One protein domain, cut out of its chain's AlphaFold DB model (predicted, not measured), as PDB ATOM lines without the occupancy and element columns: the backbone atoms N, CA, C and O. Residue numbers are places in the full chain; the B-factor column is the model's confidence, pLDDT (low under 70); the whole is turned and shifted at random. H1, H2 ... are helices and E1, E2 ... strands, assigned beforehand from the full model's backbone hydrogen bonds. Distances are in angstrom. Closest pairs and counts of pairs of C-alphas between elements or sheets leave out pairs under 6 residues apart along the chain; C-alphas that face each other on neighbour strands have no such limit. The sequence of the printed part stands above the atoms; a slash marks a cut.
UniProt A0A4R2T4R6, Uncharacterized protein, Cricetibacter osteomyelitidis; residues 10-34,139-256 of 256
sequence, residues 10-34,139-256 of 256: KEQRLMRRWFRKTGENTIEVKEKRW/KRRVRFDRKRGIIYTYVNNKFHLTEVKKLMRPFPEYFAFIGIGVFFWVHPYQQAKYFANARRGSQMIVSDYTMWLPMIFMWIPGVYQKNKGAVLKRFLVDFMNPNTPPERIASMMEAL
ATOM      1  N   LYS A  10       5.152 -20.122  39.733       91.62
ATOM      2  CA  LYS A  10       5.880 -19.522  38.605       91.62
ATOM      3  C   LYS A  10       5.854 -20.431  37.378       91.62
ATOM      4  O   LYS A  10       5.640 -19.953  36.266       91.62
ATOM      5  N   GLU A  11       6.034 -21.728  37.577       92.44
ATOM      6  CA  GLU A  11       5.949 -22.756  36.546       92.44
ATOM      7  C   GLU A  11       4.534 -22.888  35.993       92.44
ATOM      8  O   GLU A  11       4.366 -22.905  34.777       92.44
ATOM      9  N   GLN A  12       3.511 -22.846  36.848       93.94
ATOM     10  CA  GLN A  12       2.113 -22.810  36.413       93.94
ATOM     11  C   GLN A  12       1.819 -21.589  35.524       93.94
ATOM     12  O   GLN A  12       1.157 -21.701  34.489       93.94
ATOM     13  N   ARG A  13       2.355 -20.407  35.873       91.94
ATOM     14  CA  ARG A  13       2.249 -19.205  35.024       91.94
ATOM     15  C   ARG A  13       2.935 -19.406  33.668       91.94
ATOM     16  O   ARG A  13       2.386 -18.981  32.652       91.94
ATOM     17  N   LEU A  14       4.109 -20.043  33.633       92.81
ATOM     18  CA  LEU A  14       4.817 -20.364  32.386       92.81
ATOM     19  C   LEU A  14       4.070 -21.415  31.547       92.81
ATOM     20  O   LEU A  14       3.987 -21.268  30.329       92.81
ATOM     21  N   MET A  15       3.443 -22.404  32.184       93.31
ATOM     22  CA  MET A  15       2.580 -23.382  31.522       93.31
ATOM     23  C   MET A  15       1.417 -22.693  30.804       93.31
ATOM     24  O   MET A  15       1.324 -22.782  29.579       93.31
ATOM     25  N   ARG A  16       0.602 -21.902  31.522       91.75
ATOM     26  CA  ARG A  16      -0.516 -21.127  30.932       91.75
ATOM     27  C   ARG A  16      -0.086 -20.239  29.782       91.75
ATOM     28  O   ARG A  16      -0.848 -19.953  28.855       91.75
ATOM     29  N   ARG A  17       1.139 -19.742  29.868       87.75
ATOM     30  CA  ARG A  17       1.703 -18.820  28.903       87.75
ATOM     31  C   ARG A  17       2.057 -19.501  27.583       87.75
ATOM     32  O   ARG A  17       1.819 -18.886  26.541       87.75
ATOM     33  N   TRP A  18       2.632 -20.701  27.618       90.50
ATOM     34  CA  TRP A  18       3.117 -21.402  26.424       90.50
ATOM     35  C   TRP A  18       2.150 -22.437  25.877       90.50
ATOM     36  O   TRP A  18       2.219 -22.736  24.690       90.50
ATOM     37  N   PHE A  19       1.233 -22.951  26.693       93.38
ATOM     38  CA  PHE A  19       0.332 -24.015  26.278       93.38
ATOM     39  C   PHE A  19      -1.133 -23.637  26.465       93.38
ATOM     40  O   PHE A  19      -1.492 -22.702  27.188       93.38
ATOM     41  N   ARG A  20      -1.989 -24.366  25.757       92.62
ATOM     42  CA  ARG A  20      -3.440 -24.375  25.909       92.62
ATOM     43  C   ARG A  20      -3.895 -25.823  26.039       92.62
ATOM     44  O   ARG A  20      -3.502 -26.651  25.218       92.62
ATOM     45  N   LYS A  21      -4.761 -26.119  27.002       93.94
ATOM     46  CA  LYS A  21      -5.451 -27.407  27.055       93.94
ATOM     47  C   LYS A  21      -6.460 -27.504  25.907       93.94
ATOM     48  O   LYS A  21      -7.252 -26.589  25.689       93.94
ATOM     49  N   THR A  22      -6.397 -28.591  25.142       91.00
ATOM     50  CA  THR A  22      -7.331 -28.858  24.025       91.00
ATOM     51  C   THR A  22      -8.122 -30.147  24.205       91.00
ATOM     52  O   THR A  22      -9.187 -30.286  23.616       91.00
ATOM     53  N   GLY A  23      -7.633 -31.052  25.048       90.50
ATOM     54  CA  GLY A  23      -8.328 -32.256  25.479       90.50
ATOM     55  C   GLY A  23      -7.779 -32.722  26.825       90.50
ATOM     56  O   GLY A  23      -6.884 -32.090  27.389       90.50
ATOM     57  N   GLU A  24      -8.286 -33.842  27.332       89.31
ATOM     58  CA  GLU A  24      -7.869 -34.397  28.629       89.31
ATOM     59  C   GLU A  24      -6.386 -34.769  28.683       89.31
ATOM     60  O   GLU A  24      -5.749 -34.611  29.715       89.31
ATOM     61  N   ASN A  25      -5.826 -35.223  27.560       92.00
ATOM     62  CA  ASN A  25      -4.427 -35.642  27.442       92.00
ATOM     63  C   ASN A  25      -3.696 -34.884  26.327       92.00
ATOM     64  O   ASN A  25      -2.689 -35.364  25.803       92.00
ATOM     65  N   THR A  26      -4.226 -33.723  25.925       94.31
ATOM     66  CA  THR A  26      -3.734 -32.991  24.756       94.31
ATOM     67  C   THR A  26      -3.477 -31.527  25.072       94.31
ATOM     68  O   THR A  26      -4.396 -30.771  25.412       94.31
ATOM     69  N   ILE A  27      -2.230 -31.108  24.866       94.88
ATOM     70  CA  ILE A  27      -1.814 -29.708  24.955       94.88
ATOM     71  C   ILE A  27      -1.487 -29.164  23.566       94.88
ATOM     72  O   ILE A  27      -0.891 -29.840  22.729       94.88
ATOM     73  N   GLU A  28      -1.876 -27.921  23.320       93.69
ATOM     74  CA  GLU A  28      -1.515 -27.156  22.132       93.69
ATOM     75  C   GLU A  28      -0.469 -26.111  22.509       93.69
ATOM     76  O   GLU A  28      -0.632 -25.374  23.484       93.69
ATOM     77  N   VAL A  29       0.603 -26.028  21.727       90.94
ATOM     78  CA  VAL A  29       1.625 -24.996  21.895       90.94
ATOM     79  C   VAL A  29       1.115 -23.682  21.324       90.94
ATOM     80  O   VAL A  29       0.794 -23.580  20.139       90.94
ATOM     81  N   LYS A  30       1.082 -22.649  22.164       85.12
ATOM     82  CA  LYS A  30       0.806 -21.276  21.753       85.12
ATOM     83  C   LYS A  30       2.033 -20.752  21.013       85.12
ATOM     84  O   LYS A  30       3.010 -20.340  21.636       85.12
ATOM     85  N   GLU A  31       1.974 -20.718  19.685       71.31
ATOM     86  CA  GLU A  31       2.917 -19.899  18.926       71.31
ATOM     87  C   GLU A  31       2.654 -18.432  19.284       71.31
ATOM     88  O   GLU A  31       1.623 -17.847  18.933       71.31
ATOM     89  N   LYS A  32       3.567 -17.838  20.056       68.38
ATOM     90  CA  LYS A  32       3.476 -16.423  20.378       68.38
ATOM     91  C   LYS A  32       3.959 -15.632  19.182       68.38
ATOM     92  O   LYS A  32       5.121 -15.689  18.794       68.38
ATOM     93  N   ARG A  33       3.029 -14.870  18.606       58.78
ATOM     94  CA  ARG A  33       3.349 -13.858  17.606       58.78
ATOM     95  C   ARG A  33       4.446 -12.970  18.182       58.78
ATOM     96  O   ARG A  33       4.314 -12.486  19.306       58.78
ATOM     97  N   TRP A  34       5.458 -12.684  17.375       66.19
ATOM     98  CA  TRP A  34       6.475 -11.660  17.613       66.19
ATOM     99  C   TRP A  34       5.882 -10.236  17.704       66.19
ATOM    100  O   TRP A  34       6.552  -9.280  17.365       66.19
ATOM    101  N   LYS A 139       0.957 -18.438  12.477       60.78
ATOM    102  CA  LYS A 139       0.029 -19.310  13.206       60.78
ATOM    103  C   LYS A 139       0.197 -20.744  12.730       60.78
ATOM    104  O   LYS A 139      -0.507 -21.177  11.825       60.78
ATOM    105  N   ARG A 140       1.103 -21.483  13.363       73.00
ATOM    106  CA  ARG A 140       1.115 -22.944  13.344       73.00
ATOM    107  C   ARG A 140       0.671 -23.452  14.706       73.00
ATOM    108  O   ARG A 140       1.059 -22.922  15.743       73.00
ATOM    109  N   ARG A 141      -0.186 -24.466  14.696       80.50
ATOM    110  CA  ARG A 141      -0.674 -25.118  15.910       80.50
ATOM    111  C   ARG A 141      -0.060 -26.499  15.961       80.50
ATOM    112  O   ARG A 141      -0.432 -27.355  15.164       80.50
ATOM    113  N   VAL A 142       0.865 -26.694  16.891       89.06
ATOM    114  CA  VAL A 142       1.325 -28.032  17.252       89.06
ATOM    115  C   VAL A 142       0.556 -28.513  18.456       89.06
ATOM    116  O   VAL A 142       0.409 -27.784  19.439       89.06
ATOM    117  N   ARG A 143       0.134 -29.770  18.386       92.69
ATOM    118  CA  ARG A 143      -0.497 -30.475  19.488       92.69
ATOM    119  C   ARG A 143       0.328 -31.683  19.878       92.69
ATOM    120  O   ARG A 143       0.865 -32.382  19.022       92.69
ATOM    121  N   PHE A 144       0.389 -31.901  21.180       94.44
ATOM    122  CA  PHE A 144       1.002 -33.047  21.822       94.44
ATOM    123  C   PHE A 144      -0.114 -33.837  22.489       94.44
ATOM    124  O   PHE A 144      -0.815 -33.294  23.342       94.44
ATOM    125  N   ASP A 145      -0.301 -35.088  22.084       94.38
ATOM    126  CA  ASP A 145      -1.242 -36.021  22.696       94.38
ATOM    127  C   ASP A 145      -0.452 -37.097  23.439       94.38
ATOM    128  O   ASP A 145       0.195 -37.957  22.831       94.38
ATOM    129  N   ARG A 146      -0.520 -37.033  24.770       93.12
ATOM    130  CA  ARG A 146       0.191 -37.945  25.665       93.12
ATOM    131  C   ARG A 146      -0.358 -39.365  25.584       93.12
ATOM    132  O   ARG A 146       0.427 -40.307  25.558       93.12
ATOM    133  N   LYS A 147      -1.686 -39.533  25.528       92.31
ATOM    134  CA  LYS A 147      -2.337 -40.857  25.556       92.31
ATOM    135  C   LYS A 147      -1.939 -41.679  24.336       92.31
ATOM    136  O   LYS A 147      -1.668 -42.870  24.449       92.31
ATOM    137  N   ARG A 148      -1.902 -41.033  23.171       91.69
ATOM    138  CA  ARG A 148      -1.520 -41.671  21.904       91.69
ATOM    139  C   ARG A 148      -0.012 -41.627  21.645       91.69
ATOM    140  O   ARG A 148       0.465 -42.341  20.771       91.69
ATOM    141  N   GLY A 149       0.742 -40.809  22.381       91.69
ATOM    142  CA  GLY A 149       2.177 -40.619  22.164       91.69
ATOM    143  C   GLY A 149       2.481 -39.974  20.810       91.69
ATOM    144  O   GLY A 149       3.470 -40.336  20.169       91.69
ATOM    145  N   ILE A 150       1.619 -39.057  20.356       92.56
ATOM    146  CA  ILE A 150       1.719 -38.420  19.037       92.56
ATOM    147  C   ILE A 150       1.866 -36.905  19.128       92.56
ATOM    148  O   ILE A 150       1.334 -36.246  20.021       92.56
ATOM    149  N   ILE A 151       2.554 -36.350  18.137       92.44
ATOM    150  CA  ILE A 151       2.723 -34.918  17.915       92.44
ATOM    151  C   ILE A 151       2.222 -34.625  16.518       92.44
ATOM    152  O   ILE A 151       2.633 -35.287  15.566       92.44
ATOM    153  N   TYR A 152       1.341 -33.645  16.376       90.88
ATOM    154  CA  TYR A 152       0.776 -33.334  15.074       90.88
ATOM    155  C   TYR A 152       0.543 -31.849  14.865       90.88
ATOM    156  O   TYR A 152       0.397 -31.062  15.803       90.88
ATOM    157  N   THR A 153       0.528 -31.466  13.595       88.69
ATOM    158  CA  THR A 153       0.303 -30.096  13.148       88.69
ATOM    159  C   THR A 153      -0.315 -30.094  11.762       88.69
ATOM    160  O   THR A 153      -0.132 -31.023  10.975       88.69
ATOM    161  N   TYR A 154      -0.978 -28.993  11.437       83.31
ATOM    162  CA  TYR A 154      -1.416 -28.690  10.083       83.31
ATOM    163  C   TYR A 154      -0.635 -27.483   9.560       83.31
ATOM    164  O   TYR A 154      -0.609 -26.436  10.208       83.31
ATOM    165  N   VAL A 155       0.066 -27.645   8.438       78.19
ATOM    166  CA  VAL A 155       0.915 -26.607   7.837       78.19
ATOM    167  C   VAL A 155       0.736 -26.637   6.327       78.19
ATOM    168  O   VAL A 155       0.930 -27.681   5.720       78.19
ATOM    169  N   ASN A 156       0.419 -25.495   5.709       75.00
ATOM    170  CA  ASN A 156       0.300 -25.358   4.248       75.00
ATOM    171  C   ASN A 156      -0.583 -26.450   3.615       75.00
ATOM    172  O   ASN A 156      -0.177 -27.120   2.669       75.00
ATOM    173  N   ASN A 157      -1.765 -26.668   4.192       79.62
ATOM    174  CA  ASN A 157      -2.718 -27.709   3.802       79.62
ATOM    175  C   ASN A 157      -2.226 -29.166   3.919       79.62
ATOM    176  O   ASN A 157      -2.889 -30.084   3.442       79.62
ATOM    177  N   LYS A 158      -1.092 -29.402   4.589       83.06
ATOM    178  CA  LYS A 158      -0.536 -30.734   4.842       83.06
ATOM    179  C   LYS A 158      -0.613 -31.077   6.324       83.06
ATOM    180  O   LYS A 158      -0.249 -30.279   7.194       83.06
ATOM    181  N   PHE A 159      -1.088 -32.286   6.604       86.56
ATOM    182  CA  PHE A 159      -1.085 -32.858   7.942       86.56
ATOM    183  C   PHE A 159       0.252 -33.547   8.203       86.56
ATOM    184  O   PHE A 159       0.689 -34.393   7.426       86.56
ATOM    185  N   HIS A 160       0.892 -33.178   9.305       86.69
ATOM    186  CA  HIS A 160       2.136 -33.780   9.757       86.69
ATOM    187  C   HIS A 160       1.887 -34.466  11.094       86.69
ATOM    188  O   HIS A 160       1.324 -33.856  12.004       86.69
ATOM    189  N   LEU A 161       2.337 -35.713  11.209       89.75
ATOM    190  CA  LEU A 161       2.179 -36.560  12.386       89.75
ATOM    191  C   LEU A 161       3.526 -37.176  12.740       89.75
ATOM    192  O   LEU A 161       4.273 -37.603  11.868       89.75
ATOM    193  N   THR A 162       3.839 -37.233  14.023       89.00
ATOM    194  CA  THR A 162       5.022 -37.898  14.563       89.00
ATOM    195  C   THR A 162       4.609 -38.755  15.737       89.00
ATOM    196  O   THR A 162       4.045 -38.251  16.702       89.00
ATOM    197  N   GLU A 163       4.906 -40.043  15.658       89.88
ATOM    198  CA  GLU A 163       4.755 -40.964  16.777       89.88
ATOM    199  C   GLU A 163       6.062 -41.002  17.564       89.88
ATOM    200  O   GLU A 163       7.109 -41.344  17.017       89.88
ATOM    201  N   VAL A 164       6.009 -40.678  18.856       88.00
ATOM    202  CA  VAL A 164       7.206 -40.578  19.708       88.00
ATOM    203  C   VAL A 164       7.934 -41.923  19.824       88.00
ATOM    204  O   VAL A 164       9.158 -41.957  19.896       88.00
ATOM    205  N   LYS A 165       7.202 -43.042  19.761       85.81
ATOM    206  CA  LYS A 165       7.776 -44.399  19.807       85.81
ATOM    207  C   LYS A 165       8.541 -44.799  18.541       85.81
ATOM    208  O   LYS A 165       9.348 -45.715  18.602       85.81
ATOM    209  N   LYS A 166       8.281 -44.142  17.403       86.25
ATOM    210  CA  LYS A 166       8.924 -44.430  16.106       86.25
ATOM    211  C   LYS A 166      10.117 -43.511  15.823       86.25
ATOM    212  O   LYS A 166      10.619 -43.470  14.700       86.25
ATOM    213  N   LEU A 167      10.547 -42.733  16.814       83.19
ATOM    214  CA  LEU A 167      11.696 -41.850  16.682       83.19
ATOM    215  C   LEU A 167      12.992 -42.668  16.645       83.19
ATOM    216  O   LEU A 167      13.185 -43.582  17.436       83.19
ATOM    217  N   MET A 168      13.898 -42.308  15.735       81.44
ATOM    218  CA  MET A 168      15.211 -42.954  15.595       81.44
ATOM    219  C   MET A 168      16.190 -42.572  16.715       81.44
ATOM    220  O   MET A 168      17.211 -43.226  16.893       81.44
ATOM    221  N   ARG A 169      15.916 -41.475  17.427       82.19
ATOM    222  CA  ARG A 169      16.718 -40.963  18.543       82.19
ATOM    223  C   ARG A 169      15.840 -40.771  19.786       82.19
ATOM    224  O   ARG A 169      14.612 -40.777  19.673       82.19
ATOM    225  N   PRO A 170      16.424 -40.556  20.972       85.81
ATOM    226  CA  PRO A 170      15.663 -40.155  22.147       85.81
ATOM    227  C   PRO A 170      14.859 -38.870  21.900       85.81
ATOM    228  O   PRO A 170      15.379 -37.879  21.388       85.81
ATOM    229  N   PHE A 171      13.589 -38.855  22.317       86.56
ATOM    230  CA  PHE A 171      12.680 -37.715  22.131       86.56
ATOM    231  C   PHE A 171      13.260 -36.339  22.538       86.56
ATOM    232  O   PHE A 171      13.085 -35.380  21.782       86.56
ATOM    233  N   PRO A 172      13.999 -36.196  23.659       86.44
ATOM    234  CA  PRO A 172      14.576 -34.909  24.051       86.44
ATOM    235  C   PRO A 172      15.589 -34.324  23.053       86.44
ATOM    236  O   PRO A 172      15.785 -33.105  23.043       86.44
ATOM    237  N   GLU A 173      16.234 -35.149  22.224       84.19
ATOM    238  CA  GLU A 173      17.216 -34.702  21.222       84.19
ATOM    239  C   GLU A 173      16.569 -33.998  20.028       84.19
ATOM    240  O   GLU A 173      17.224 -33.244  19.313       84.19
ATOM    241  N   TYR A 174      15.263 -34.179  19.841       80.94
ATOM    242  CA  TYR A 174      14.506 -33.527  18.776       80.94
ATOM    243  C   TYR A 174      14.185 -32.055  19.060       80.94
ATOM    244  O   TYR A 174      13.684 -31.354  18.180       80.94
ATOM    245  N   PHE A 175      14.499 -31.573  20.266       85.38
ATOM    246  CA  PHE A 175      14.388 -30.169  20.643       85.38
ATOM    247  C   PHE A 175      15.769 -29.528  20.746       85.38
ATOM    248  O   PHE A 175      16.531 -29.839  21.671       85.38
ATOM    249  N   ALA A 176      16.050 -28.551  19.886       83.19
ATOM    250  CA  ALA A 176      17.164 -27.635  20.090       83.19
ATOM    251  C   ALA A 176      16.709 -26.365  20.784       83.19
ATOM    252  O   ALA A 176      15.684 -25.770  20.456       83.19
ATOM    253  N   PHE A 177      17.527 -25.926  21.725       82.38
ATOM    254  CA  PHE A 177      17.405 -24.623  22.338       82.38
ATOM    255  C   PHE A 177      18.662 -23.828  21.991       82.38
ATOM    256  O   PHE A 177      19.757 -24.216  22.379       82.38
ATOM    257  N   ILE A 178      18.491 -22.736  21.246       75.50
ATOM    258  CA  ILE A 178      19.593 -21.877  20.773       75.50
ATOM    259  C   ILE A 178      19.552 -20.487  21.427       75.50
ATOM    260  O   ILE A 178      19.894 -19.479  20.816       75.50
ATOM    261  N   GLY A 179      19.030 -20.397  22.654       74.06
ATOM    262  CA  GLY A 179      18.895 -19.131  23.380       74.06
ATOM    263  C   GLY A 179      17.655 -18.326  22.984       74.06
ATOM    264  O   GLY A 179      16.846 -17.970  23.837       74.06
ATOM    265  N   ILE A 180      17.455 -18.077  21.690       75.50
ATOM    266  CA  ILE A 180      16.352 -17.235  21.190       75.50
ATOM    267  C   ILE A 180      15.000 -17.956  21.127       75.50
ATOM    268  O   ILE A 180      13.969 -17.308  20.970       75.50
ATOM    269  N   GLY A 181      14.975 -19.283  21.245       82.94
ATOM    270  CA  GLY A 181      13.760 -20.088  21.153       82.94
ATOM    271  C   GLY A 181      14.041 -21.587  21.218       82.94
ATOM    272  O   GLY A 181      15.196 -22.015  21.162       82.94
ATOM    273  N   VAL A 182      12.972 -22.377  21.324       85.19
ATOM    274  CA  VAL A 182      13.001 -23.841  21.221       85.19
ATOM    275  C   VAL A 182      12.518 -24.257  19.833       85.19
ATOM    276  O   VAL A 182      11.428 -23.871  19.407       85.19
ATOM    277  N   PHE A 183      13.334 -25.048  19.144       83.38
ATOM    278  CA  PHE A 183      13.161 -25.492  17.766       83.38
ATOM    279  C   PHE A 183      12.978 -27.006  17.732       83.38
ATOM    280  O   PHE A 183      13.744 -27.731  18.364       83.38
ATOM    281  N   PHE A 184      11.992 -27.484  16.980       82.75
ATOM    282  CA  PHE A 184      11.765 -28.915  16.749       82.75
ATOM    283  C   PHE A 184      11.018 -29.144  15.430       82.75
ATOM    284  O   PHE A 184      10.441 -28.208  14.872       82.75
ATOM    285  N   TRP A 185      11.007 -30.376  14.922       78.56
ATOM    286  CA  TRP A 185      10.262 -30.735  13.710       78.56
ATOM    287  C   TRP A 185       9.123 -31.716  14.006       78.56
ATOM    288  O   TRP A 185       9.187 -32.535  14.922       78.56
ATOM    289  N   VAL A 186       8.079 -31.656  13.186       76.12
ATOM    290  CA  VAL A 186       7.096 -32.741  13.046       76.12
ATOM    291  C   VAL A 186       7.399 -33.432  11.711       76.12
ATOM    292  O   VAL A 186       7.685 -32.732  10.754       76.12
ATOM    293  N   HIS A 187       7.423 -34.761  11.613       71.38
ATOM    294  CA  HIS A 187       7.782 -35.519  10.394       71.38
ATOM    295  C   HIS A 187       7.226 -34.928   9.074       71.38
ATOM    296  O   HIS A 187       6.112 -34.393   9.061       71.38
ATOM    297  N   PRO A 188       7.940 -35.076   7.936       56.06
ATOM    298  CA  PRO A 188       9.132 -35.906   7.725       56.06
ATOM    299  C   PRO A 188      10.456 -35.212   8.090       56.06
ATOM    300  O   PRO A 188      10.683 -34.054   7.754       56.06
ATOM    301  N   TYR A 189      11.334 -35.948   8.775       61.72
ATOM    302  CA  TYR A 189      12.671 -35.507   9.173       61.72
ATOM    303  C   TYR A 189      13.683 -35.740   8.045       61.72
ATOM    304  O   TYR A 189      13.987 -36.885   7.724       61.72
ATOM    305  N   GLN A 190      14.256 -34.675   7.484       52.81
ATOM    306  CA  GLN A 190      15.554 -34.762   6.808       52.81
ATOM    307  C   GLN A 190      16.625 -34.424   7.849       52.81
ATOM    308  O   GLN A 190      16.468 -33.462   8.596       52.81
ATOM    309  N   GLN A 191      17.643 -35.279   7.966       47.78
ATOM    310  CA  GLN A 191      18.680 -35.279   9.006       47.78
ATOM    311  C   GLN A 191      19.031 -33.899   9.588       47.78
ATOM    312  O   GLN A 191      19.434 -32.978   8.881       47.78
ATOM    313  N   ALA A 192      18.989 -33.823  10.919       49.50
ATOM    314  CA  ALA A 192      19.376 -32.691  11.756       49.50
ATOM    315  C   ALA A 192      20.896 -32.400  11.759       49.50
ATOM    316  O   ALA A 192      21.463 -32.137  12.815       49.50
ATOM    317  N   LYS A 193      21.592 -32.485  10.616       48.75
ATOM    318  CA  LYS A 193      23.015 -32.100  10.548       48.75
ATOM    319  C   LYS A 193      23.202 -30.587  10.691       48.75
ATOM    320  O   LYS A 193      24.211 -30.156  11.229       48.75
ATOM    321  N   TYR A 194      22.205 -29.798  10.294       50.28
ATOM    322  CA  TYR A 194      22.195 -28.350  10.465       50.28
ATOM    323  C   TYR A 194      20.783 -27.911  10.846       50.28
ATOM    324  O   TYR A 194      19.838 -28.126  10.083       50.28
ATOM    325  N   PHE A 195      20.609 -27.301  12.021       50.19
ATOM    326  CA  PHE A 195      19.410 -26.505  12.270       50.19
ATOM    327  C   PHE A 195      19.422 -25.378  11.240       50.19
ATOM    328  O   PHE A 195      20.218 -24.451  11.341       50.19
ATOM    329  N   ALA A 196      18.600 -25.492  10.197       50.22
ATOM    330  CA  ALA A 196      18.481 -24.426   9.221       50.22
ATOM    331  C   ALA A 196      18.003 -23.162   9.951       50.22
ATOM    332  O   ALA A 196      16.949 -23.171  10.593       50.22
ATOM    333  N   ASN A 197      18.777 -22.079   9.833       45.81
ATOM    334  CA  ASN A 197      18.470 -20.771  10.423       45.81
ATOM    335  C   ASN A 197      17.147 -20.181   9.890       45.81
ATOM    336  O   ASN A 197      16.587 -19.264  10.485       45.81
ATOM    337  N   ALA A 198      16.625 -20.723   8.783       50.66
ATOM    338  CA  ALA A 198      15.366 -20.328   8.166       50.66
ATOM    339  C   ALA A 198      14.296 -21.424   8.308       50.66
ATOM    340  O   ALA A 198      14.511 -22.581   7.943       50.66
ATOM    341  N   ARG A 199      13.108 -21.023   8.785       56.47
ATOM    342  CA  ARG A 199      11.930 -21.880   8.998       56.47
ATOM    343  C   ARG A 199      11.514 -22.574   7.689       56.47
ATOM    344  O   ARG A 199      10.979 -21.915   6.800       56.47
ATOM    345  N   ARG A 200      11.701 -23.897   7.570       58.59
ATOM    346  CA  ARG A 200      11.281 -24.698   6.391       58.59
ATOM    347  C   ARG A 200      10.361 -25.864   6.769       58.59
ATOM    348  O   ARG A 200      10.497 -26.469   7.829       58.59
ATOM    349  N   GLY A 201       9.406 -26.181   5.890       67.44
ATOM    350  CA  GLY A 201       8.545 -27.364   6.019       67.44
ATOM    351  C   GLY A 201       7.732 -27.380   7.313       67.44
ATOM    352  O   GLY A 201       7.070 -26.396   7.634       67.44
ATOM    353  N   SER A 202       7.804 -28.478   8.056       72.44
ATOM    354  CA  SER A 202       7.092 -28.781   9.305       72.44
ATOM    355  C   SER A 202       7.833 -28.349  10.582       72.44
ATOM    356  O   SER A 202       7.465 -28.754  11.687       72.44
ATOM    357  N   GLN A 203       8.870 -27.515  10.452       77.50
ATOM    358  CA  GLN A 203       9.610 -26.963  11.586       77.50
ATOM    359  C   GLN A 203       8.740 -26.044  12.453       77.50
ATOM    360  O   GLN A 203       7.932 -25.240  11.963       77.50
ATOM    361  N   MET A 204       8.961 -26.143  13.756       80.75
ATOM    362  CA  MET A 204       8.261 -25.415  14.799       80.75
ATOM    363  C   MET A 204       9.255 -24.660  15.652       80.75
ATOM    364  O   MET A 204      10.326 -25.163  15.984       80.75
ATOM    365  N   ILE A 205       8.882 -23.426  15.967       80.88
ATOM    366  CA  ILE A 205       9.690 -22.510  16.751       80.88
ATOM    367  C   ILE A 205       8.771 -21.937  17.810       80.88
ATOM    368  O   ILE A 205       7.745 -21.336  17.490       80.88
ATOM    369  N   VAL A 206       9.149 -22.121  19.065       82.25
ATOM    370  CA  VAL A 206       8.499 -21.468  20.193       82.25
ATOM    371  C   VAL A 206       9.494 -20.478  20.755       82.25
ATOM    372  O   VAL A 206      10.543 -20.855  21.273       82.25
ATOM    373  N   SER A 207       9.175 -19.200  20.615       79.50
ATOM    374  CA  SER A 207       9.973 -18.107  21.148       79.50
ATOM    375  C   SER A 207       9.045 -17.070  21.752       79.50
ATOM    376  O   SER A 207       7.982 -16.766  21.208       79.50
ATOM    377  N   ASP A 208       9.437 -16.535  22.900       81.62
ATOM    378  CA  ASP A 208       8.819 -15.349  23.461       81.62
ATOM    379  C   ASP A 208       9.840 -14.522  24.245       81.62
ATOM    380  O   ASP A 208      11.020 -14.869  24.315       81.62
ATOM    381  N   TYR A 209       9.383 -13.426  24.856       79.00
ATOM    382  CA  TYR A 209      10.270 -12.486  25.540       79.00
ATOM    383  C   TYR A 209      11.106 -13.111  26.661       79.00
ATOM    384  O   TYR A 209      12.174 -12.600  26.967       79.00
ATOM    385  N   THR A 210      10.675 -14.221  27.268       85.50
ATOM    386  CA  THR A 210      11.463 -14.911  28.305       85.50
ATOM    387  C   THR A 210      12.646 -15.695  27.738       85.50
ATOM    388  O   THR A 210      13.468 -16.183  28.510       85.50
ATOM    389  N   MET A 211      12.735 -15.815  26.412       87.19
ATOM    390  CA  MET A 211      13.845 -16.440  25.695       87.19
ATOM    391  C   MET A 211      14.689 -15.384  24.981       87.19
ATOM    392  O   MET A 211      15.894 -15.319  25.201       87.19
ATOM    393  N   TRP A 212      14.070 -14.500  24.189       82.31
ATOM    394  CA  TRP A 212      14.841 -13.540  23.393       82.31
ATOM    395  C   TRP A 212      15.355 -12.327  24.183       82.31
ATOM    396  O   TRP A 212      16.455 -11.877  23.882       82.31
ATOM    397  N   LEU A 213      14.654 -11.811  25.209       82.94
ATOM    398  CA  LEU A 213      15.182 -10.671  25.987       82.94
ATOM    399  C   LEU A 213      16.489 -11.027  26.710       82.94
ATOM    400  O   LEU A 213      17.441 -10.259  26.594       82.94
ATOM    401  N   PRO A 214      16.597 -12.181  27.403       84.75
ATOM    402  CA  PRO A 214      17.865 -12.604  27.988       84.75
ATOM    403  C   PRO A 214      19.015 -12.734  26.988       84.75
ATOM    404  O   PRO A 214      20.160 -12.534  27.371       84.75
ATOM    405  N   MET A 215      18.713 -13.071  25.728       82.81
ATOM    406  CA  MET A 215      19.711 -13.136  24.658       82.81
ATOM    407  C   MET A 215      20.148 -11.754  24.194       82.81
ATOM    408  O   MET A 215      21.342 -11.529  24.046       82.81
ATOM    409  N   ILE A 216      19.204 -10.827  23.992       81.06
ATOM    410  CA  ILE A 216      19.548  -9.449  23.626       81.06
ATOM    411  C   ILE A 216      20.424  -8.838  24.710       81.06
ATOM    412  O   ILE A 216      21.443  -8.270  24.388       81.06
ATOM    413  N   PHE A 217      20.094  -9.018  25.986       82.12
ATOM    414  CA  PHE A 217      20.845  -8.420  27.090       82.12
ATOM    415  C   PHE A 217      21.864  -9.379  27.721       82.12
ATOM    416  O   PHE A 217      22.154  -9.271  28.912       82.12
ATOM    417  N   MET A 218      22.403 -10.333  26.951       87.19
ATOM    418  CA  MET A 218      23.312 -11.356  27.489       87.19
ATOM    419  C   MET A 218      24.624 -10.780  28.042       87.19
ATOM    420  O   MET A 218      25.244 -11.407  28.896       87.19
ATOM    421  N   TRP A 219      25.021  -9.582  27.595       87.56
ATOM    422  CA  TRP A 219      26.184  -8.853  28.112       87.56
ATOM    423  C   TRP A 219      26.006  -8.377  29.562       87.56
ATOM    424  O   TRP A 219      26.986  -8.020  30.208       87.56
ATOM    425  N   ILE A 220      24.777  -8.365  30.091       88.56
ATOM    426  CA  ILE A 220      24.511  -8.039  31.493       88.56
ATOM    427  C   ILE A 220      24.684  -9.315  32.341       88.56
ATOM    428  O   ILE A 220      23.971 -10.302  32.111       88.56
ATOM    429  N   PRO A 221      25.571  -9.317  33.357       88.00
ATOM    430  CA  PRO A 221      25.808 -10.486  34.201       88.00
ATOM    431  C   PRO A 221      24.519 -11.072  34.795       88.00
ATOM    432  O   PRO A 221      23.647 -10.358  35.293       88.00
ATOM    433  N   GLY A 222      24.372 -12.397  34.719       85.12
ATOM    434  CA  GLY A 222      23.222 -13.124  35.271       85.12
ATOM    435  C   GLY A 222      21.909 -12.996  34.483       85.12
ATOM    436  O   GLY A 222      20.947 -13.708  34.783       85.12
ATOM    437  N   VAL A 223      21.832 -12.155  33.444       87.00
ATOM    438  CA  VAL A 223      20.610 -12.019  32.632       87.00
ATOM    439  C   VAL A 223      20.363 -13.254  31.770       87.00
ATOM    440  O   VAL A 223      19.227 -13.727  31.720       87.00
ATOM    441  N   TYR A 224      21.407 -13.855  31.191       82.88
ATOM    442  CA  TYR A 224      21.284 -15.089  30.407       82.88
ATOM    443  C   TYR A 224      20.647 -16.245  31.206       82.88
ATOM    444  O   TYR A 224      19.789 -16.963  30.692       82.88
ATOM    445  N   GLN A 225      20.952 -16.365  32.505       85.44
ATOM    446  CA  GLN A 225      20.368 -17.384  33.395       85.44
ATOM    447  C   GLN A 225      18.851 -17.211  33.603       85.44
ATOM    448  O   GLN A 225      18.147 -18.139  34.012       85.44
ATOM    449  N   LYS A 226      18.299 -16.027  33.298       87.75
ATOM    450  CA  LYS A 226      16.850 -15.783  33.345       87.75
ATOM    451  C   LYS A 226      16.111 -16.420  32.167       87.75
ATOM    452  O   LYS A 226      14.880 -16.474  32.223       87.75
ATOM    453  N   ASN A 227      16.818 -16.931  31.156       88.38
ATOM    454  CA  ASN A 227      16.219 -17.580  29.997       88.38
ATOM    455  C   ASN A 227      15.380 -18.803  30.393       88.38
ATOM    456  O   ASN A 227      15.791 -19.641  31.196       88.38
ATOM    457  N   LYS A 228      14.163 -18.892  29.847       91.38
ATOM    458  CA  LYS A 228      13.197 -19.952  30.171       91.38
ATOM    459  C   LYS A 228      13.022 -21.007  29.079       91.38
ATOM    460  O   LYS A 228      12.165 -21.875  29.218       91.38
ATOM    461  N   GLY A 229      13.863 -21.008  28.044       88.25
ATOM    462  CA  GLY A 229      13.819 -22.017  26.980       88.25
ATOM    463  C   GLY A 229      14.059 -23.447  27.467       88.25
ATOM    464  O   GLY A 229      13.324 -24.355  27.081       88.25
ATOM    465  N   ALA A 230      15.003 -23.651  28.392       88.62
ATOM    466  CA  ALA A 230      15.234 -24.962  29.005       88.62
ATOM    467  C   ALA A 230      13.999 -25.478  29.772       88.62
ATOM    468  O   ALA A 230      13.666 -26.658  29.691       88.62
ATOM    469  N   VAL A 231      13.272 -24.581  30.451       91.81
ATOM    470  CA  VAL A 231      12.031 -24.917  31.171       91.81
ATOM    471  C   VAL A 231      10.931 -25.331  30.193       91.81
ATOM    472  O   VAL A 231      10.251 -26.325  30.433       91.81
ATOM    473  N   LEU A 232      10.788 -24.624  29.066       92.00
ATOM    474  CA  LEU A 232       9.845 -25.013  28.015       92.00
ATOM    475  C   LEU A 232      10.164 -26.408  27.457       92.00
ATOM    476  O   LEU A 232       9.262 -27.238  27.343       92.00
ATOM    477  N   LYS A 233      11.436 -26.672  27.123       91.56
ATOM    478  CA  LYS A 233      11.878 -27.992  26.644       91.56
ATOM    479  C   LYS A 233      11.547 -29.079  27.667       91.56
ATOM    480  O   LYS A 233      10.991 -30.105  27.291       91.56
ATOM    481  N   ARG A 234      11.835 -28.832  28.949       92.00
ATOM    482  CA  ARG A 234      11.522 -29.761  30.041       92.00
ATOM    483  C   ARG A 234      10.025 -30.065  30.112       92.00
ATOM    484  O   ARG A 234       9.668 -31.230  30.112       92.00
ATOM    485  N   PHE A 235       9.148 -29.058  30.056       93.75
ATOM    486  CA  PHE A 235       7.698 -29.294  30.049       93.75
ATOM    487  C   PHE A 235       7.229 -30.146  28.864       93.75
ATOM    488  O   PHE A 235       6.406 -31.037  29.044       93.75
ATOM    489  N   LEU A 236       7.757 -29.910  27.661       93.06
ATOM    490  CA  LEU A 236       7.414 -30.712  26.481       93.06
ATOM    491  C   LEU A 236       7.843 -32.178  26.630       93.06
ATOM    492  O   LEU A 236       7.083 -33.083  26.285       93.06
ATOM    493  N   VAL A 237       9.052 -32.402  27.150       91.88
ATOM    494  CA  VAL A 237       9.598 -33.742  27.397       91.88
ATOM    495  C   VAL A 237       8.818 -34.454  28.499       91.88
ATOM    496  O   VAL A 237       8.357 -35.571  28.278       91.88
ATOM    497  N   ASP A 238       8.613 -33.801  29.644       92.94
ATOM    498  CA  ASP A 238       7.896 -34.365  30.789       92.94
ATOM    499  C   ASP A 238       6.474 -34.772  30.406       92.94
ATOM    500  O   ASP A 238       6.021 -35.853  30.772       92.94
ATOM    501  N   PHE A 239       5.785 -33.932  29.628       93.88
ATOM    502  CA  PHE A 239       4.412 -34.188  29.210       93.88
ATOM    503  C   PHE A 239       4.277 -35.459  28.363       93.88
ATOM    504  O   PHE A 239       3.314 -36.207  28.516       93.88
ATOM    505  N   MET A 240       5.241 -35.713  27.474       93.25
ATOM    506  CA  MET A 240       5.217 -36.868  26.570       93.25
ATOM    507  C   MET A 240       5.871 -38.120  27.155       93.25
ATOM    508  O   MET A 240       5.699 -39.205  26.600       93.25
ATOM    509  N   ASN A 241       6.627 -37.991  28.244       91.06
ATOM    510  CA  ASN A 241       7.300 -39.120  28.866       91.06
ATOM    511  C   ASN A 241       6.280 -39.985  29.644       91.06
ATOM    512  O   ASN A 241       5.623 -39.486  30.566       91.06
ATOM    513  N   PRO A 242       6.131 -41.283  29.308       86.75
ATOM    514  CA  PRO A 242       5.217 -42.177  30.019       86.75
ATOM    515  C   PRO A 242       5.610 -42.376  31.488       86.75
ATOM    516  O   PRO A 242       4.729 -42.594  32.314       86.75
ATOM    517  N   ASN A 243       6.897 -42.229  31.818       89.50
ATOM    518  CA  ASN A 243       7.432 -42.439  33.165       89.50
ATOM    519  C   ASN A 243       7.292 -41.205  34.073       89.50
ATOM    520  O   ASN A 243       7.670 -41.258  35.241       89.50
ATOM    521  N   THR A 244       6.783 -40.079  33.561       88.69
ATOM    522  CA  THR A 244       6.557 -38.887  34.386       88.69
ATOM    523  C   THR A 244       5.468 -39.163  35.429       88.69
ATOM    524  O   THR A 244       4.394 -39.645  35.046       88.69
ATOM    525  N   PRO A 245       5.683 -38.808  36.715       91.00
ATOM    526  CA  PRO A 245       4.700 -39.024  37.771       91.00
ATOM    527  C   PRO A 245       3.307 -38.482  37.408       91.00
ATOM    528  O   PRO A 245       3.206 -37.337  36.947       91.00
ATOM    529  N   PRO A 246       2.222 -39.248  37.643       89.06
ATOM    530  CA  PRO A 246       0.860 -38.806  37.346       89.06
ATOM    531  C   PRO A 246       0.500 -37.472  38.005       89.06
ATOM    532  O   PRO A 246      -0.142 -36.641  37.370       89.06
ATOM    533  N   GLU A 247       0.980 -37.229  39.228       90.31
ATOM    534  CA  GLU A 247       0.788 -35.970  39.960       90.31
ATOM    535  C   GLU A 247       1.346 -34.752  39.212       90.31
ATOM    536  O   GLU A 247       0.711 -33.698  39.173       90.31
ATOM    537  N   ARG A 248       2.506 -34.905  38.562       90.81
ATOM    538  CA  ARG A 248       3.144 -33.837  37.783       90.81
ATOM    539  C   ARG A 248       2.347 -33.514  36.539       90.81
ATOM    540  O   ARG A 248       2.142 -32.344  36.226       90.81
ATOM    541  N   ILE A 249       1.835 -34.539  35.866       92.25
ATOM    542  CA  ILE A 249       0.968 -34.360  34.702       92.25
ATOM    543  C   ILE A 249      -0.370 -33.748  35.112       92.25
ATOM    544  O   ILE A 249      -0.831 -32.823  34.449       92.25
ATOM    545  N   ALA A 250      -0.967 -34.198  36.215       91.62
ATOM    546  CA  ALA A 250      -2.184 -33.606  36.756       91.62
ATOM    547  C   ALA A 250      -1.969 -32.120  37.072       91.62
ATOM    548  O   ALA A 250      -2.729 -31.288  36.592       91.62
ATOM    549  N   SER A 251      -0.869 -31.772  37.748       92.56
ATOM    550  CA  SER A 251      -0.500 -30.383  38.039       92.56
ATOM    551  C   SER A 251      -0.283 -29.548  36.769       92.56
ATOM    552  O   SER A 251      -0.724 -28.401  36.693       92.56
ATOM    553  N   MET A 252       0.347 -30.116  35.735       92.88
ATOM    554  CA  MET A 252       0.484 -29.478  34.421       92.88
ATOM    555  C   MET A 252      -0.869 -29.235  33.750       92.88
ATOM    556  O   MET A 252      -1.068 -28.170  33.174       92.88
ATOM    557  N   MET A 253      -1.783 -30.201  33.813       93.75
ATOM    558  CA  MET A 253      -3.099 -30.129  33.172       93.75
ATOM    559  C   MET A 253      -4.101 -29.265  33.937       93.75
ATOM    560  O   MET A 253      -4.987 -28.695  33.310       93.75
ATOM    561  N   GLU A 254      -3.978 -29.177  35.258       93.19
ATOM    562  CA  GLU A 254      -4.739 -28.271  36.122       93.19
ATOM    563  C   GLU A 254      -4.286 -26.822  35.925       93.19
ATOM    564  O   GLU A 254      -5.092 -25.896  35.940       93.19
ATOM    565  N   ALA A 255      -2.989 -26.614  35.682       91.75
ATOM    566  CA  ALA A 255      -2.466 -25.281  35.442       91.75
ATOM    567  C   ALA A 255      -2.999 -24.639  34.148       91.75
ATOM    568  O   ALA A 255      -2.956 -23.408  34.086       91.75
ATOM    569  N   LEU A 256      -3.426 -25.424  33.145       90.19
ATOM    570  CA  LEU A 256      -3.755 -25.015  31.766       90.19
ATOM    571  C   LEU A 256      -5.246 -24.839  31.477       90.19
ATOM    572  O   LEU A 256      -5.546 -23.835  30.788       90.19
TER     573      LEU A 256
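AT A GLANCE: This is residues 10 to 34 and 139 to 256 of the 256 residues of an uncharacterized protein of Cricetibacter osteomyelitidis (UniProt A0A4R2T4R6). A strongly twisted five-strand sheet, E1 to E5, makes a wall, with H4 packed over its strands E2 and E3 and a separate small hairpin, E6 and E7, meeting H4 through E6. H1 and H5 meet by the E1 edge, while H3 and the link after it, residues 217 to 228, lie far from the centre. The 143 printed residues include five named helices and seven named strands, in the order H1 E1 E2 E3 E4 E5 H2 E6 E7 H3 H4 H5; both sheets are antiparallel and the class is mixed. The whole is compact, with a radius of gyration of the C-alphas of 15.1 A and spans of 43 by 36 by 27 A.

IN THESE COORDINATES: Find C-alpha 10 at (5.880, -19.522, 38.605); from there H1 runs to residue 18, 12.6 A. Next come E1, residues 19 to 23, and E2, residues 26 to 29. Past the cut, E3 is residues 142 to 145, E4 residues 150 to 155, 16.3 A, and E5 residues 158 to 163, 16.6 A. Then read H2, residues 171 to 174, E6, residues 182 to 185, E7, residues 203 to 206, and H3, residues 209 to 216. H4 begins at C-alpha 229, (13.819, -22.017, 26.980), and runs 17.2 A to residue 240. H5, residues 246 to 255, spans 14.1 A and ends at (-2.466, -25.281, 35.442).

HOW THE PARTS SIT: Start with the sheet E1 E2 E3 E4 E5, whose edge strands are E1 and E5. Look for N 20 and O 28, 2.8 A, between E1 and E2; N 29 and O 142, 2.9 A, between E2 and E3; N 143 and O 152, 2.9 A, between E3 and E4; and N 151 and O 162, 2.8 A, between E4 and E5. E3, E4 and E5 form a meander, each strand the antiparallel neighbour of the one before. H4 is on the sheet at a height of 10.4 A, and its closest C-alphas to E3 are those of Met 240 and Phe 144, 7.4 A. H5 is on the sheet too, and touches H1 at a steep tilt of 66 degrees, closest at the C-alphas of Gln 12 and Ala 255, 5.3 A. H1 only grazes the sheet, with residues 15 to 18. H2 and H4 only just touch, with 3 pairs of C-alphas within 8 A, closest at Pro 172 and Val 237, 6.1 A. In the hairpin E6 and E7, N 204 and O 184 are 2.8 A apart. H3 is close to H4 but not clearly touching, with C-alphas 211 and 229 5.7 A apart. Every O i to N i+4 pair is within hydrogen-bond range in H1, H4 and H5; in H3 it is 2 of 4, and H2 is too short for such a pair.

THE WHOLE: The farthest C-alphas, those of Asn 157 and Pro 221, are 45.1 A apart. Residues 35 to 138 are not printed, and C-alphas 34 and 139 are 10.9 A apart across the cut. The links E6 to E7 and H3 to H4 are long. The mean pLDDT of the printed part is 83.1; residues 32 to 34, 139 and 188 to 201 are under 70.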